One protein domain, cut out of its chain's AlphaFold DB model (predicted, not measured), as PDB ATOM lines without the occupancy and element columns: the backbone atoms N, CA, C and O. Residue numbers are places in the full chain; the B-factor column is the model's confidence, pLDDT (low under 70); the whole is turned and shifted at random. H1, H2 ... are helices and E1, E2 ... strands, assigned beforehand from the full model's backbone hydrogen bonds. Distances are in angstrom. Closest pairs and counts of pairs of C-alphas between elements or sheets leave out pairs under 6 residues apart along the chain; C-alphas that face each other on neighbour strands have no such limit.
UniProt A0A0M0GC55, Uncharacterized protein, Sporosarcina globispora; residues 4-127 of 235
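AT A GLANCE: This is residues 4 to 127 of the 235 residues of an uncharacterized protein of Sporosarcina globispora (UniProt A0A0M0GC55). A twisted sheet of four strands has two helices over one face, the long H1 and the shorter H2, and its other face is bare. Residues 4 to 10 of H1 stick out at one end of the long axis; toward the other end the hairpin of E3 and E4 turns away where E3 bends. The printed part has 124 residues with named elements in the order H1 H2 E1 E2 E3 E4, of mixed class; the antiparallel sheet, E1 E2 E3 E4, is a meander, each strand the antiparallel neighbour of the one before. It is only just loose, close to compact, with a radius of gyration of the C-alphas of 16.8 A, and elongated, spanning 60 by 34 by 21 A.

HOW THE PARTS SIT: E1, residues 60 to 69, and E2, residues 80 to 88, form a hairpin, with N 66 and O 83 2.8 A apart, within hydrogen-bond range. E2 and E3, residues 90 to 105, form another, with N 84 and O 94 at 2.8 A. E3 bends by 68 degrees at residue 100, and its hairpin with E4, residues 108 to 124, has N 95 and O 119 at 2.8 A. The edge strands E1 and E4 are apart. H1, residues 4 to 33, is on the sheet; its closest C-alphas to E4 are those of Thr 33 and Phe 113, 6.2 A. H2, residues 41 to 53, is on the same face, over E2 at a height over the sheet of 7.4 A. H1 touches H2 with residues 25 to 33 alone, at a shallow tilt of 23 degrees, opposite ways; the closest C-alphas, of Ile 29 and Ile 48, are 6.3 A apart. In H1 and H2 every O i to N i+4 pair is within hydrogen-bond range.

IN THESE COORDINATES: H1 begins at C-alpha 4 (27.870, 50.638, 5.619) and is 43.3 A long; H2 is 17.9 A. E1 is 27.2 A, E2 26.2 A and E3 40.4 A. E4 is 46.2 A and ends at C-alpha 124 (29.255, 54.806, 25.350).

THE WHOLE: The C-alphas farthest apart, of Trp 4 and Asp 107, are 61.6 A apart. The printed part has no cut and no long link. Its mean pLDDT is 84.4; residues 4 to 16 and 123 to 127 are under 70.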
ATOM      1  N   TRP A   4      28.433  50.148   4.354       42.72
ATOM      2  CA  TRP A   4      27.870  50.638   5.619       42.72
ATOM      3  C   TRP A   4      27.614  49.491   6.598       42.72
ATOM      4  O   TRP A   4      28.124  49.493   7.717       42.72
ATOM      5  N   GLU A   5      26.888  48.455   6.157       43.62
ATOM      6  CA  GLU A   5      26.483  47.326   7.013       43.62
ATOM      7  C   GLU A   5      27.677  46.581   7.596       43.62
ATOM      8  O   GLU A   5      27.613  46.091   8.724       43.62
ATOM      9  N   LYS A   6      28.781  46.506   6.850       51.16
ATOM     10  CA  LYS A   6      30.028  45.925   7.351       51.16
ATOM     11  C   LYS A   6      30.683  46.823   8.402       51.16
ATOM     12  O   LYS A   6      31.017  46.334   9.476       51.16
ATOM     13  N   ARG A   7      30.799  48.127   8.141       48.84
ATOM     14  CA  ARG A   7      31.493  49.062   9.039       48.84
ATOM     15  C   ARG A   7      30.728  49.340  10.330       48.84
ATOM     16  O   ARG A   7      31.330  49.432  11.392       48.84
ATOM     17  N   ALA A   8      29.404  49.387  10.292       50.03
ATOM     18  CA  ALA A   8      28.621  49.473  11.518       50.03
ATOM     19  C   ALA A   8      28.643  48.181  12.326       50.03
ATOM     20  O   ALA A   8      28.696  48.233  13.550       50.03
ATOM     21  N   LYS A   9      28.674  47.011  11.669       54.34
ATOM     22  CA  LYS A   9      28.947  45.750  12.371       54.34
ATOM     23  C   LYS A   9      30.315  45.774  13.046       54.34
ATOM     24  O   LYS A   9      30.425  45.273  14.157       54.34
ATOM     25  N   GLU A  10      31.330  46.368  12.421       58.75
ATOM     26  CA  GLU A  10      32.654  46.556  13.028       58.75
ATOM     27  C   GLU A  10      32.616  47.526  14.216       58.75
ATOM     28  O   GLU A  10      33.150  47.191  15.269       58.75
ATOM     29  N   ILE A  11      31.939  48.676  14.094       56.09
ATOM     30  CA  ILE A  11      31.760  49.636  15.197       56.09
ATOM     31  C   ILE A  11      31.029  48.967  16.360       56.09
ATOM     32  O   ILE A  11      31.555  48.935  17.464       56.09
ATOM     33  N   ILE A  12      29.875  48.342  16.110       57.44
ATOM     34  CA  ILE A  12      29.104  47.620  17.132       57.44
ATOM     35  C   ILE A  12      29.938  46.484  17.739       57.44
ATOM     36  O   ILE A  12      29.891  46.260  18.944       57.44
ATOM     37  N   SER A  13      30.726  45.764  16.934       65.25
ATOM     38  CA  SER A  13      31.617  44.712  17.433       65.25
ATOM     39  C   SER A  13      32.713  45.270  18.342       65.25
ATOM     40  O   SER A  13      32.990  44.679  19.386       65.25
ATOM     41  N   ASN A  14      33.308  46.408  17.983       64.38
ATOM     42  CA  ASN A  14      34.330  47.076  18.784       64.38
ATOM     43  C   ASN A  14      33.743  47.652  20.077       64.38
ATOM     44  O   ASN A  14      34.286  47.386  21.147       64.38
ATOM     45  N   GLU A  15      32.600  48.334  20.014       65.19
ATOM     46  CA  GLU A  15      31.889  48.838  21.198       65.19
ATOM     47  C   GLU A  15      31.459  47.685  22.118       65.19
ATOM     48  O   GLU A  15      31.623  47.762  23.333       65.19
ATOM     49  N   LYS A  16      31.025  46.547  21.556       67.81
ATOM     50  CA  LYS A  16      30.724  45.341  22.339       67.81
ATOM     51  C   LYS A  16      31.958  44.798  23.058       67.81
ATOM     52  O   LYS A  16      31.841  44.397  24.210       67.81
ATOM     53  N   LYS A  17      33.133  44.774  22.417       71.69
ATOM     54  CA  LYS A  17      34.385  44.346  23.072       71.69
ATOM     55  C   LYS A  17      34.748  45.266  24.241       71.69
ATOM     56  O   LYS A  17      35.092  44.763  25.307       71.69
ATOM     57  N   LYS A  18      34.607  46.582  24.064       73.62
ATOM     58  CA  LYS A  18      34.836  47.585  25.118       73.62
ATOM     59  C   LYS A  18      33.875  47.405  26.293       73.62
ATOM     60  O   LYS A  18      34.305  47.297  27.437       73.62
ATOM     61  N   HIS A  19      32.585  47.242  26.006       74.50
ATOM     62  CA  HIS A  19      31.572  46.982  27.028       74.50
ATOM     63  C   HIS A  19      31.811  45.647  27.764       74.50
ATOM     64  O   HIS A  19      31.581  45.544  28.967       74.50
ATOM     65  N   VAL A  20      32.300  44.609  27.071       78.88
ATOM     66  CA  VAL A  20      32.682  43.332  27.705       78.88
ATOM     67  C   VAL A  20      33.838  43.519  28.692       78.88
ATOM     68  O   VAL A  20      33.803  42.904  29.755       78.88
ATOM     69  N   ALA A  21      34.819  44.379  28.399       81.56
ATOM     70  CA  ALA A  21      35.912  44.672  29.330       81.56
ATOM     71  C   ALA A  21      35.397  45.310  30.635       81.56
ATOM     72  O   ALA A  21      35.754  44.861  31.726       81.56
ATOM     73  N   VAL A  22      34.478  46.277  30.530       82.00
ATOM     74  CA  VAL A  22      33.798  46.899  31.685       82.00
ATOM     75  C   VAL A  22      32.986  45.867  32.480       82.00
ATOM     76  O   VAL A  22      33.063  45.810  33.708       82.00
ATOM     77  N   TYR A  23      32.242  45.002  31.789       81.56
ATOM     78  CA  TYR A  23      31.459  43.943  32.429       81.56
ATOM     79  C   TYR A  23      32.340  42.934  33.186       81.56
ATOM     80  O   TYR A  23      32.037  42.563  34.323       81.56
ATOM     81  N   GLU A  24      33.447  42.496  32.583       86.81
ATOM     82  CA  GLU A  24      34.383  41.573  33.228       86.81
ATOM     83  C   GLU A  24      35.087  42.221  34.430       86.81
ATOM     84  O   GLU A  24      35.290  41.540  35.436       86.81
ATOM     85  N   LEU A  25      35.375  43.529  34.401       88.62
ATOM     86  CA  LEU A  25      35.842  44.263  35.583       88.62
ATOM     87  C   LEU A  25      34.834  44.153  36.740       88.62
ATOM     88  O   LEU A  25      35.194  43.687  37.824       88.62
ATOM     89  N   GLY A  26      33.559  44.480  36.500       87.44
ATOM     90  CA  GLY A  26      32.508  44.383  37.522       87.44
ATOM     91  C   GLY A  26      32.350  42.965  38.084       87.44
ATOM     92  O   GLY A  26      32.235  42.768  39.294       87.44
ATOM     93  N   LYS A  27      32.438  41.948  37.222       87.62
ATOM     94  CA  LYS A  27      32.379  40.533  37.613       87.62
ATOM     95  C   LYS A  27      33.587  40.090  38.442       87.62
ATOM     96  O   LYS A  27      33.421  39.318  39.391       87.62
ATOM     97  N   ARG A  28      34.797  40.558  38.115       92.06
ATOM     98  CA  ARG A  28      36.014  40.284  38.904       92.06
ATOM     99  C   ARG A  28      35.903  40.895  40.297       92.06
ATOM    100  O   ARG A  28      36.182  40.196  41.269       92.06
ATOM    101  N   ILE A  29      35.424  42.136  40.389       92.25
ATOM    102  CA  ILE A  29      35.189  42.828  41.662       92.25
ATOM    103  C   ILE A  29      34.129  42.084  42.483       92.25
ATOM    104  O   ILE A  29      34.405  41.704  43.619       92.25
ATOM    105  N   TYR A  30      32.973  41.755  41.893       91.25
ATOM    106  CA  TYR A  30      31.936  40.962  42.565       91.25
ATOM    107  C   TYR A  30      32.493  39.647  43.119       91.25
ATOM    108  O   TYR A  30      32.291  39.324  44.287       91.25
ATOM    109  N   LYS A  31      33.232  38.889  42.299       91.50
ATOM    110  CA  LYS A  31      33.794  37.592  42.693       91.50
ATOM    111  C   LYS A  31      34.838  37.721  43.802       91.50
ATOM    112  O   LYS A  31      34.921  36.830  44.643       91.50
ATOM    113  N   LYS A  32      35.645  38.786  43.791       93.88
ATOM    114  CA  LYS A  32      36.642  39.031  44.837       93.88
ATOM    115  C   LYS A  32      35.977  39.375  46.164       93.88
ATOM    116  O   LYS A  32      36.404  38.862  47.193       93.88
ATOM    117  N   THR A  33      34.926  40.188  46.125       91.56
ATOM    118  CA  THR A  33      34.192  40.626  47.313       91.56
ATOM    119  C   THR A  33      33.299  39.529  47.886       91.56
ATOM    120  O   THR A  33      33.258  39.331  49.098       91.56
ATOM    121  N   HIS A  34      32.591  38.780  47.039       91.69
ATOM    122  CA  HIS A  34      31.663  37.748  47.487       91.69
ATOM    123  C   HIS A  34      32.408  36.547  48.089       91.69
ATOM    124  O   HIS A  34      32.996  35.717  47.392       91.69
ATOM    125  N   GLY A  35      32.326  36.404  49.408       87.56
ATOM    126  CA  GLY A  35      33.078  35.395  50.142       87.56
ATOM    127  C   GLY A  35      34.452  35.849  50.611       87.56
ATOM    128  O   GLY A  35      35.231  34.986  51.015       87.56
ATOM    129  N   PHE A  36      34.761  37.149  50.543       93.00
ATOM    130  CA  PHE A  36      36.017  37.687  51.057       93.00
ATOM    131  C   PHE A  36      36.104  37.491  52.576       93.00
ATOM    132  O   PHE A  36      35.146  37.763  53.301       93.00
ATOM    133  N   ASN A  37      37.255  37.008  53.039       91.00
ATOM    134  CA  ASN A  37      37.574  36.731  54.437       91.00
ATOM    135  C   ASN A  37      39.074  37.023  54.651       91.00
ATOM    136  O   ASN A  37      39.868  36.569  53.820       91.00
ATOM    137  N   PRO A  38      39.492  37.724  55.724       92.69
ATOM    138  CA  PRO A  38      38.689  38.248  56.839       92.69
ATOM    139  C   PRO A  38      37.728  39.380  56.454       92.69
ATOM    140  O   PRO A  38      37.967  40.101  55.487       92.69
ATOM    141  N   VAL A  39      36.646  39.548  57.228       92.56
ATOM    142  CA  VAL A  39      35.754  40.718  57.125       92.56
ATOM    143  C   VAL A  39      36.495  41.948  57.652       92.56
ATOM    144  O   VAL A  39      36.486  42.246  58.841       92.56
ATOM    145  N   ASN A  40      37.222  42.602  56.752       95.62
ATOM    146  CA  ASN A  40      38.008  43.801  56.983       95.62
ATOM    147  C   ASN A  40      37.942  44.688  55.729       95.62
ATOM    148  O   ASN A  40      38.394  44.273  54.655       95.62
ATOM    149  N   LYS A  41      37.377  45.892  55.856       92.88
ATOM    150  CA  LYS A  41      37.126  46.776  54.708       92.88
ATOM    151  C   LYS A  41      38.401  47.340  54.091       92.88
ATOM    152  O   LYS A  41      38.455  47.502  52.879       92.88
ATOM    153  N   GLU A  42      39.450  47.571  54.882       95.19
ATOM    154  CA  GLU A  42      40.730  48.092  54.381       95.19
ATOM    155  C   GLU A  42      41.471  47.048  53.536       95.19
ATOM    156  O   GLU A  42      42.024  47.361  52.479       95.19
ATOM    157  N   LEU A  43      41.434  45.778  53.954       95.75
ATOM    158  CA  LEU A  43      41.981  44.675  53.163       95.75
ATOM    159  C   LEU A  43      41.184  44.465  51.874       95.75
ATOM    160  O   LEU A  43      41.782  44.325  50.806       95.75
ATOM    161  N   LEU A  44      39.851  44.494  51.954       94.94
ATOM    162  CA  LEU A  44      38.997  44.411  50.770       94.94
ATOM    163  C   LEU A  44      39.264  45.579  49.808       94.94
ATOM    164  O   LEU A  44      39.387  45.369  48.602       94.94
ATOM    165  N   ARG A  45      39.411  46.800  50.336       95.62
ATOM    166  CA  ARG A  45      39.734  48.002  49.563       95.62
ATOM    167  C   ARG A  45      41.026  47.836  48.783       95.62
ATOM    168  O   ARG A  45      41.042  48.097  47.583       95.62
ATOM    169  N   LYS A  46      42.094  47.370  49.435       96.50
ATOM    170  CA  LYS A  46      43.384  47.129  48.776       96.50
ATOM    171  C   LYS A  46      43.249  46.160  47.598       96.50
ATOM    172  O   LYS A  46      43.741  46.429  46.510       96.50
ATOM    173  N   GLU A  47      42.534  45.065  47.806       96.50
ATOM    174  CA  GLU A  47      42.326  44.015  46.807       96.50
ATOM    175  C   GLU A  47      41.483  44.482  45.612       96.50
ATOM    176  O   GLU A  47      41.762  44.136  44.464       96.50
ATOM    177  N   ILE A  48      40.467  45.310  45.858       96.25
ATOM    178  CA  ILE A  48      39.677  45.930  44.789       96.25
ATOM    179  C   ILE A  48      40.524  46.937  44.009       96.25
ATOM    180  O   ILE A  48      40.483  46.929  42.782       96.25
ATOM    181  N   MET A  49      41.334  47.752  44.694       96.19
ATOM    182  CA  MET A  49      42.256  48.681  44.035       96.19
ATOM    183  C   MET A  49      43.253  47.948  43.129       96.19
ATOM    184  O   MET A  49      43.508  48.403  42.019       96.19
ATOM    185  N   GLU A  50      43.777  46.793  43.545       96.00
ATOM    186  CA  GLU A  50      44.647  45.961  42.701       96.00
ATOM    187  C   GLU A  50      43.925  45.457  41.436       96.00
ATOM    188  O   GLU A  50      44.505  45.463  40.346       96.00
ATOM    189  N   ILE A  51      42.646  45.077  41.539       96.06
ATOM    190  CA  ILE A  51      41.831  44.690  40.374       96.06
ATOM    191  C   ILE A  51      41.600  45.886  39.442       96.06
ATOM    192  O   ILE A  51      41.770  45.738  38.235       96.06
ATOM    193  N   CYS A  52      41.242  47.053  39.981       95.25
ATOM    194  CA  CYS A  52      41.004  48.261  39.189       95.25
ATOM    195  C   CYS A  52      42.279  48.741  38.481       95.25
ATOM    196  O   CYS A  52      42.245  49.019  37.287       95.25
ATOM    197  N   ASN A  53      43.416  48.758  39.180       93.19
ATOM    198  CA  ASN A  53      44.701  49.193  38.623       93.19
ATOM    199  C   ASN A  53      45.255  48.234  37.557       93.19
ATOM    200  O   ASN A  53      46.071  48.635  36.733       93.19
ATOM    201  N   SER A  54      44.845  46.964  37.587       92.62
ATOM    202  CA  SER A  54      45.233  45.951  36.594       92.62
ATOM    203  C   SER A  54      44.176  45.732  35.505       92.62
ATOM    204  O   SER A  54      44.322  44.824  34.682       92.62
ATOM    205  N   ALA A  55      43.095  46.516  35.507       90.94
ATOM    206  CA  ALA A  55      42.031  46.409  34.523       90.94
ATOM    207  C   ALA A  55      42.485  46.993  33.181       90.94
ATOM    208  O   ALA A  55      42.832  48.167  33.090       90.94
ATOM    209  N   ASP A  56      42.439  46.177  32.130       88.69
ATOM    210  CA  ASP A  56      42.668  46.630  30.760       88.69
ATOM    211  C   ASP A  56      41.335  47.080  30.148       88.69
ATOM    212  O   ASP A  56      40.546  46.276  29.641       88.69
ATOM    213  N   LEU A  57      41.043  48.371  30.297       84.62
ATOM    214  CA  LEU A  57      39.873  49.013  29.714       84.62
ATOM    215  C   LEU A  57      40.281  49.667  28.385       84.62
ATOM    216  O   LEU A  57      41.102  50.577  28.335       84.62
ATOM    217  N   ILE A  58      39.708  49.187  27.281       78.19
ATOM    218  CA  ILE A  58      40.042  49.676  25.937       78.19
ATOM    219  C   ILE A  58      39.458  51.087  25.751       78.19
ATOM    220  O   ILE A  58      38.237  51.246  25.739       78.19
ATOM    221  N   ASP A  59      40.321  52.087  25.546       74.75
ATOM    222  CA  ASP A  59      39.968  53.510  25.373       74.75
ATOM    223  C   ASP A  59      39.171  54.110  26.556       74.75
ATOM    224  O   ASP A  59      38.421  55.075  26.407       74.75
ATOM    225  N   SER A  60      39.269  53.517  27.744       84.06
ATOM    226  CA  SER A  60      38.647  54.007  28.981       84.06
ATOM    227  C   SER A  60      39.559  53.693  30.163       84.06
ATOM    228  O   SER A  60      40.495  52.910  30.034       84.06
ATOM    229  N   LEU A  61      39.316  54.302  31.316       91.62
ATOM    230  CA  LEU A  61      40.092  54.058  32.531       91.62
ATOM    231  C   LEU A  61      39.208  54.132  33.772       91.62
ATOM    232  O   LEU A  61      38.114  54.693  33.734       91.62
ATOM    233  N   VAL A  62      39.694  53.560  34.873       94.12
ATOM    234  CA  VAL A  62      39.108  53.788  36.197       94.12
ATOM    235  C   VAL A  62      39.635  55.124  36.712       94.12
ATOM    236  O   VAL A  62      40.837  55.246  36.943       94.12
ATOM    237  N   SER A  63      38.761  56.118  36.863       93.75
ATOM    238  CA  SER A  63      39.152  57.454  37.328       93.75
ATOM    239  C   SER A  63      39.203  57.533  38.853       93.75
ATOM    240  O   SER A  63      40.107  58.147  39.417       93.75
ATOM    241  N   GLU A  64      38.271  56.860  39.528       95.31
ATOM    242  CA  GLU A  64      38.142  56.882  40.982       95.31
ATOM    243  C   GLU A  64      37.511  55.585  41.510       95.31
ATOM    244  O   GLU A  64      36.701  54.938  40.839       95.31
ATOM    245  N   VAL A  65      37.877  55.208  42.738       95.94
ATOM    246  CA  VAL A  65      37.217  54.141  43.498       95.94
ATOM    247  C   VAL A  65      36.837  54.674  44.874       95.94
ATOM    248  O   VAL A  65      37.702  54.912  45.722       95.94
ATOM    249  N   ASP A  66      35.537  54.823  45.096       95.75
ATOM    250  CA  ASP A  66      34.963  55.336  46.334       95.75
ATOM    251  C   ASP A  66      34.393  54.208  47.205       95.75
ATOM    252  O   ASP A  66      33.818  53.233  46.712       95.75
ATOM    253  N   PHE A  67      34.569  54.355  48.516       94.19
ATOM    254  CA  PHE A  67      34.116  53.419  49.540       94.19
ATOM    255  C   PHE A  67      33.337  54.190  50.597       94.19
ATOM    256  O   PHE A  67      33.905  54.995  51.336       94.19
ATOM    257  N   GLN A  68      32.045  53.896  50.705       94.00
ATOM    258  CA  GLN A  68      31.160  54.521  51.682       94.00
ATOM    259  C   GLN A  68      30.433  53.459  52.505       94.00
ATOM    260  O   GLN A  68      30.176  52.365  52.003       94.00
ATOM    261  N   PRO A  69      30.025  53.756  53.750       92.81
ATOM    262  CA  PRO A  69      29.068  52.914  54.453       92.81
ATOM    263  C   PRO A  69      27.772  52.799  53.643       92.81
ATOM    264  O   PRO A  69      27.207  53.810  53.221       92.81
ATOM    265  N   ARG A  70      27.260  51.577  53.460       90.31
ATOM    266  CA  ARG A  70      26.003  51.341  52.723       90.31
ATOM    267  C   ARG A  70      24.818  52.066  53.366       90.31
ATOM    268  O   ARG A  70      23.930  52.564  52.678       90.31
ATOM    269  N   PHE A  71      24.818  52.144  54.694       89.25
ATOM    270  CA  PHE A  71      23.841  52.894  55.474       89.25
ATOM    271  C   PHE A  71      24.558  54.000  56.247       89.25
ATOM    272  O   PHE A  71      25.575  53.738  56.883       89.25
ATOM    273  N   LYS A  72      23.999  55.221  56.264       81.50
ATOM    274  CA  LYS A  72      24.614  56.422  56.878       81.50
ATOM    275  C   LYS A  72      25.077  56.259  58.334       81.50
ATOM    276  O   LYS A  72      25.887  57.053  58.793       81.50
ATOM    277  N   GLN A  73      24.523  55.295  59.067       84.25
ATOM    278  CA  GLN A  73      24.832  55.038  60.477       84.25
ATOM    279  C   GLN A  73      25.500  53.673  60.713       84.25
ATOM    280  O   GLN A  73      25.737  53.319  61.865       84.25
ATOM    281  N   SER A  74      25.770  52.884  59.663       83.94
ATOM    282  CA  SER A  74      26.424  51.588  59.846       83.94
ATOM    283  C   SER A  74      27.911  51.786  60.115       83.94
ATOM    284  O   SER A  74      28.609  52.457  59.358       83.94
ATOM    285  N   ASN A  75      28.380  51.171  61.198       82.81
ATOM    286  CA  ASN A  75      29.800  51.021  61.508       82.81
ATOM    287  C   ASN A  75      30.288  49.597  61.192       82.81
ATOM    288  O   ASN A  75      31.402  49.241  61.571       82.81
ATOM    289  N   ASP A  76      29.451  48.768  60.555       89.88
ATOM    290  CA  ASP A  76      29.811  47.398  60.212       89.88
ATOM    291  C   ASP A  76      30.831  47.398  59.063       89.88
ATOM    292  O   ASP A  76      30.617  47.985  57.999       89.88
ATOM    293  N   GLU A  77      31.952  46.710  59.283       91.00
ATOM    294  CA  GLU A  77      33.007  46.493  58.290       91.00
ATOM    295  C   GLU A  77      32.456  45.899  56.988       91.00
ATOM    296  O   GLU A  77      32.979  46.175  55.911       91.00
ATOM    297  N   SER A  78      31.387  45.105  57.083       91.56
ATOM    298  CA  SER A  78      30.776  44.410  55.958       91.56
ATOM    299  C   SER A  78      29.766  45.242  55.163       91.56
ATOM    300  O   SER A  78      29.515  44.900  54.007       91.56
ATOM    301  N   ASP A  79      29.230  46.339  55.709       93.56
ATOM    302  CA  ASP A  79      28.206  47.179  55.067       93.56
ATOM    303  C   ASP A  79      28.835  48.308  54.243       93.56
ATOM    304  O   ASP A  79      28.849  49.473  54.647       93.56
ATOM    305  N   GLN A  80      29.351  47.978  53.064       93.69
ATOM    306  CA  GLN A  80      30.028  48.928  52.187       93.69
ATOM    307  C   GLN A  80      29.239  49.121  50.884       93.69
ATOM    308  O   GLN A  80      28.674  48.182  50.320       93.69
ATOM    309  N   LEU A  81      29.212  50.358  50.404       95.00
ATOM    310  CA  LEU A  81      28.882  50.733  49.038       95.00
ATOM    311  C   LEU A  81      30.194  51.097  48.348       95.00
ATOM    312  O   LEU A  81      30.872  52.048  48.736       95.00
ATOM    313  N   ILE A  82      30.545  50.317  47.335       95.19
ATOM    314  CA  ILE A  82      31.778  50.471  46.572       95.19
ATOM    315  C   ILE A  82      31.394  51.003  45.197       95.19
ATOM    316  O   ILE A  82      30.637  50.344  44.482       95.19
ATOM    317  N   THR A  83      31.912  52.170  44.824       96.62
ATOM    318  CA  THR A  83      31.632  52.804  43.530       96.62
ATOM    319  C   THR A  83      32.924  52.946  42.737       96.62
ATOM    320  O   THR A  83      33.855  53.607  43.179       96.62
ATOM    321  N   ILE A  84      32.986  52.319  41.564       95.56
ATOM    322  CA  ILE A  84      34.094  52.447  40.612       95.56
ATOM    323  C   ILE A  84      33.642  53.374  39.489       95.56
ATOM    324  O   ILE A  84      32.714  53.030  38.753       95.56
ATOM    325  N   TYR A  85      34.293  54.522  39.352       94.38
ATOM    326  CA  TYR A  85      34.028  55.488  38.292       94.38
ATOM    327  C   TYR A  85      34.877  55.174  37.062       94.38
ATOM    328  O   TYR A  85      36.066  54.867  37.170       94.38
ATOM    329  N   ILE A  86      34.240  55.212  35.893       87.38
ATOM    330  CA  ILE A  86      34.865  54.938  34.600       87.38
ATOM    331  C   ILE A  86      34.727  56.179  33.727       87.38
ATOM    332  O   ILE A  86      33.624  56.716  33.595       87.38
ATOM    333  N   GLU A  87      35.836  56.587  33.118       87.56
ATOM    334  CA  GLU A  87      35.920  57.733  32.210       87.56
ATOM    335  C   GLU A  87      36.636  57.365  30.902       87.56
ATOM    336  O   GLU A  87      37.506  56.487  30.874       87.56
ATOM    337  N   GLY A  88      36.284  58.056  29.813       80.50
ATOM    338  CA  GLY A  88      36.869  57.869  28.480       80.50
ATOM    339  C   GLY A  88      35.809  57.708  27.390       80.50
ATOM    340  O   GLY A  88      34.853  58.481  27.329       80.50
ATOM    341  N   ASP A  89      35.966  56.708  26.516       71.94
ATOM    342  CA  ASP A  89      34.938  56.340  25.524       71.94
ATOM    343  C   ASP A  89      33.643  55.846  26.198       71.94
ATOM    344  O   ASP A  89      32.536  56.118  25.718       71.94
ATOM    345  N   PHE A  90      33.789  55.143  27.324       73.69
ATOM    346  CA  PHE A  90      32.709  54.732  28.210       73.69
ATOM    347  C   PHE A  90      32.742  55.591  29.471       73.69
ATOM    348  O   PHE A  90      33.796  55.767  30.076       73.69
ATOM    349  N   ASN A  91      31.584  56.113  29.874       78.88
ATOM    350  CA  ASN A  91      31.454  56.949  31.066       78.88
ATOM    351  C   ASN A  91      30.340  56.429  31.961       78.88
ATOM    352  O   ASN A  91      29.266  56.062  31.473       78.88
ATOM    353  N   GLY A  92      30.594  56.408  33.266       85.44
ATOM    354  CA  GLY A  92      29.605  56.011  34.255       85.44
ATOM    355  C   GLY A  92      30.222  55.349  35.476       85.44
ATOM    356  O   GLY A  92      31.353  55.650  35.851       85.44
ATOM    357  N   SER A  93      29.472  54.450  36.113       91.62
ATOM    358  CA  SER A  93      29.957  53.780  37.322       91.62
ATOM    359  C   SER A  93      29.506  52.330  37.450       91.62
ATOM    360  O   SER A  93      28.425  51.944  36.998       91.62
ATOM    361  N   ILE A  94      30.346  51.534  38.110       90.06
ATOM    362  CA  ILE A  94      29.998  50.217  38.640       90.06
ATOM    363  C   ILE A  94      29.792  50.381  40.143       90.06
ATOM    364  O   ILE A  94      30.690  50.847  40.838       90.06
ATOM    365  N   LYS A  95      28.629  49.980  40.653       94.56
ATOM    366  CA  LYS A  95      28.298  50.024  42.080       94.56
ATOM    367  C   LYS A  95      28.162  48.605  42.612       94.56
ATOM    368  O   LYS A  95      27.494  47.773  41.998       94.56
ATOM    369  N   LEU A  96      28.781  48.332  43.752       92.56
ATOM    370  CA  LEU A  96      28.679  47.069  44.470       92.56
ATOM    371  C   LEU A  96      28.246  47.333  45.911       92.56
ATOM    372  O   LEU A  96      28.923  48.050  46.643       92.56
ATOM    373  N   GLU A  97      27.147  46.708  46.322       93.12
ATOM    374  CA  GLU A  97      26.681  46.743  47.708       93.12
ATOM    375  C   GLU A  97      27.087  45.465  48.437       93.12
ATOM    376  O   GLU A  97      26.860  44.349  47.953       93.12
ATOM    377  N   THR A  98      27.641  45.619  49.635       92.81
ATOM    378  CA  THR A  98      28.057  44.508  50.490       92.81
ATOM    379  C   THR A  98      27.293  44.488  51.812       92.81
ATOM    380  O   THR A  98      26.596  45.437  52.171       92.81
ATOM    381  N   GLY A  99      27.366  43.357  52.507       91.44
ATOM    382  CA  GLY A  99      26.896  43.184  53.878       91.44
ATOM    383  C   GLY A  99      27.482  41.919  54.498       91.44
ATOM    384  O   GLY A  99      28.272  41.210  53.865       91.44
ATOM    385  N   GLY A 100      27.080  41.615  55.728       91.75
ATOM    386  CA  GLY A 100      27.548  40.432  56.445       91.75
ATOM    387  C   GLY A 100      26.960  39.129  55.898       91.75
ATOM    388  O   GLY A 100      25.754  39.016  55.673       91.75
ATOM    389  N   GLY A 101      27.806  38.113  55.716       91.06
ATOM    390  CA  GLY A 101      27.386  36.754  55.373       91.06
ATOM    391  C   GLY A 101      28.178  35.689  56.120       91.06
ATOM    392  O   GLY A 101      29.132  35.982  56.839       91.06
ATOM    393  N   THR A 102      27.800  34.424  55.928       92.50
ATOM    394  CA  THR A 102      28.557  33.277  56.454       92.50
ATOM    395  C   THR A 102      28.782  32.226  55.374       92.50
ATOM    396  O   THR A 102      27.935  32.021  54.504       92.50
ATOM    397  N   ARG A 103      29.933  31.548  55.424       89.00
ATOM    398  CA  ARG A 103      30.275  30.421  54.546       89.00
ATOM    399  C   ARG A 103      30.609  29.195  55.389       89.00
ATOM    400  O   ARG A 103      31.349  29.295  56.365       89.00
ATOM    401  N   ASN A 104      30.076  28.038  55.001       91.00
ATOM    402  CA  ASN A 104      30.441  26.763  55.616       91.00
ATOM    403  C   ASN A 104      31.834  26.335  55.134       91.00
ATOM    404  O   ASN A 104      32.121  26.367  53.936       91.00
ATOM    405  N   THR A 105      32.669  25.903  56.067       87.62
ATOM    406  CA  THR A 105      33.977  25.278  55.850       87.62
ATOM    407  C   THR A 105      34.027  23.956  56.613       87.62
ATOM    408  O   THR A 105      33.130  23.673  57.411       87.62
ATOM    409  N   ASN A 106      35.070  23.153  56.393       88.12
ATOM    410  CA  ASN A 106      35.264  21.902  57.137       88.12
ATOM    411  C   ASN A 106      35.392  22.140  58.654       88.12
ATOM    412  O   ASN A 106      35.003  21.279  59.435       88.12
ATOM    413  N   ASP A 107      35.853  23.330  59.049       88.56
ATOM    414  CA  ASP A 107      36.096  23.717  60.442       88.56
ATOM    415  C   ASP A 107      34.939  24.536  61.054       88.56
ATOM    416  O   ASP A 107      35.040  25.026  62.178       88.56
ATOM    417  N   GLY A 108      33.821  24.697  60.330       90.19
ATOM    418  CA  GLY A 108      32.627  25.413  60.793       90.19
ATOM    419  C   GLY A 108      32.208  26.588  59.906       90.19
ATOM    420  O   GLY A 108      32.561  26.670  58.729       90.19
ATOM    421  N   LYS A 109      31.394  27.498  60.453       91.56
ATOM    422  CA  LYS A 109      30.910  28.695  59.746       91.56
ATOM    423  C   LYS A 109      31.860  29.864  59.967       91.56
ATOM    424  O   LYS A 109      32.055  30.272  61.107       91.56
ATOM    425  N   ILE A 110      32.384  30.429  58.883       92.69
ATOM    426  CA  ILE A 110      33.217  31.638  58.924       92.69
ATOM    427  C   ILE A 110      32.433  32.856  58.414       92.69
ATOM    428  O   ILE A 110      31.613  32.700  57.499       92.69
ATOM    429  N   PRO A 111      32.654  34.056  58.978       92.62
ATOM    430  CA  PRO A 111      32.083  35.288  58.450       92.62
ATOM    431  C   PRO A 111      32.747  35.660  57.120       92.62
ATOM    432  O   PRO A 111      33.930  35.400  56.905       92.62
ATOM    433  N   ILE A 112      31.978  36.266  56.222       92.81
ATOM    434  CA  ILE A 112      32.448  36.737  54.918       92.81
ATOM    435  C   ILE A 112      31.806  38.079  54.569       92.81
ATOM    436  O   ILE A 112      30.715  38.390  55.053       92.81
ATOM    437  N   PHE A 113      32.420  38.820  53.645       92.31
ATOM    438  CA  PHE A 113      31.671  39.802  52.867       92.31
ATOM    439  C   PHE A 113      30.698  39.083  51.939       92.31
ATOM    440  O   PHE A 113      31.072  38.194  51.169       92.31
ATOM    441  N   TYR A 114      29.441  39.491  51.988       89.56
ATOM    442  CA  TYR A 114      28.415  39.076  51.053       89.56
ATOM    443  C   TYR A 114      28.118  40.229  50.099       89.56
ATOM    444  O   TYR A 114      27.667  41.291  50.518       89.56
ATOM    445  N   ALA A 115      28.375  40.021  48.809       87.81
ATOM    446  CA  ALA A 115      27.978  40.965  47.771       87.81
ATOM    447  C   ALA A 115      26.484  40.780  47.450       87.81
ATOM    448  O   ALA A 115      26.098  39.733  46.921       87.81
ATOM    449  N   TRP A 116      25.666  41.784  47.778       79.69
ATOM    450  CA  TRP A 116      24.209  41.780  47.604       79.69
ATOM    451  C   TRP A 116      23.788  42.082  46.173       79.69
ATOM    452  O   TRP A 116      22.909  41.415  45.629       79.69
ATOM    453  N   SER A 117      24.405  43.092  45.570       78.31
ATOM    454  CA  SER A 117      24.071  43.560  44.233       78.31
ATOM    455  C   SER A 117      25.292  44.182  43.574       78.31
ATOM    456  O   SER A 117      26.141  44.773  44.238       78.31
ATOM    457  N   THR A 118      25.353  44.050  42.253       77.38
ATOM    458  CA  THR A 118      26.273  44.793  41.387       77.38
ATOM    459  C   THR A 118      25.431  45.450  40.308       77.38
ATOM    460  O   THR A 118      24.723  44.743  39.588       77.38
ATOM    461  N   THR A 119      25.505  46.769  40.178       79.38
ATOM    462  CA  THR A 119      24.895  47.515  39.074       79.38
ATOM    463  C   THR A 119      25.984  48.199  38.257       79.38
ATOM    464  O   THR A 119      27.011  48.614  38.785       79.38
ATOM    465  N   SER A 120      25.790  48.261  36.941       77.25
ATOM    466  CA  SER A 120      26.716  48.906  36.012       77.25
ATOM    467  C   SER A 120      25.919  49.887  35.172       77.25
ATOM    468  O   SER A 120      25.127  49.480  34.325       77.25
ATOM    469  N   GLU A 121      26.122  51.171  35.427       80.25
ATOM    470  CA  GLU A 121      25.493  52.285  34.720       80.25
ATOM    471  C   GLU A 121      26.579  52.969  33.891       80.25
ATOM    472  O   GLU A 121      27.055  54.040  34.252       80.25
ATOM    473  N   VAL A 122      27.045  52.300  32.834       74.56
ATOM    474  CA  VAL A 122      28.149  52.780  31.992       74.56
ATOM    475  C   VAL A 122      27.659  52.910  30.556       74.56
ATOM    476  O   VAL A 122      27.132  51.958  29.986       74.56
ATOM    477  N   THR A 123      27.829  54.095  29.976       68.00
ATOM    478  CA  THR A 123      27.324  54.445  28.641       68.00
ATOM    479  C   THR A 123      28.455  54.794  27.684       68.00
ATOM    480  O   THR A 123      29.415  55.451  28.085       68.00
ATOM    481  N   SER A 124      28.331  54.394  26.414       66.31
ATOM    482  CA  SER A 124      29.255  54.806  25.350       66.31
ATOM    483  C   SER A 124      28.849  56.168  24.787       66.31
ATOM    484  O   SER A 124      27.716  56.352  24.335       66.31
ATOM    485  N   LEU A 125      29.789  57.117  24.745       62.78
ATOM    486  CA  LEU A 125      29.566  58.414  24.092       62.78
ATOM    487  C   LEU A 125      29.348  58.257  22.581       62.78
ATOM    488  O   LEU A 125      28.598  59.017  21.971       62.78
ATOM    489  N   LYS A 126      30.001  57.264  21.964       59.22
ATOM    490  CA  LYS A 126      29.838  56.957  20.536       59.22
ATOM    491  C   LYS A 126      28.454  56.395  20.254       59.22
ATOM    492  O   LYS A 126      27.836  56.800  19.275       59.22
ATOM    493  N   GLU A 127      27.960  55.506  21.111       57.19
ATOM    494  CA  GLU A 127      26.596  54.986  21.006       57.19
ATOM    495  C   GLU A 127      25.557  56.100  21.177       57.19
ATOM    496  O   GLU A 127      24.647  56.200  20.356       57.19
TER     497      GLU A 127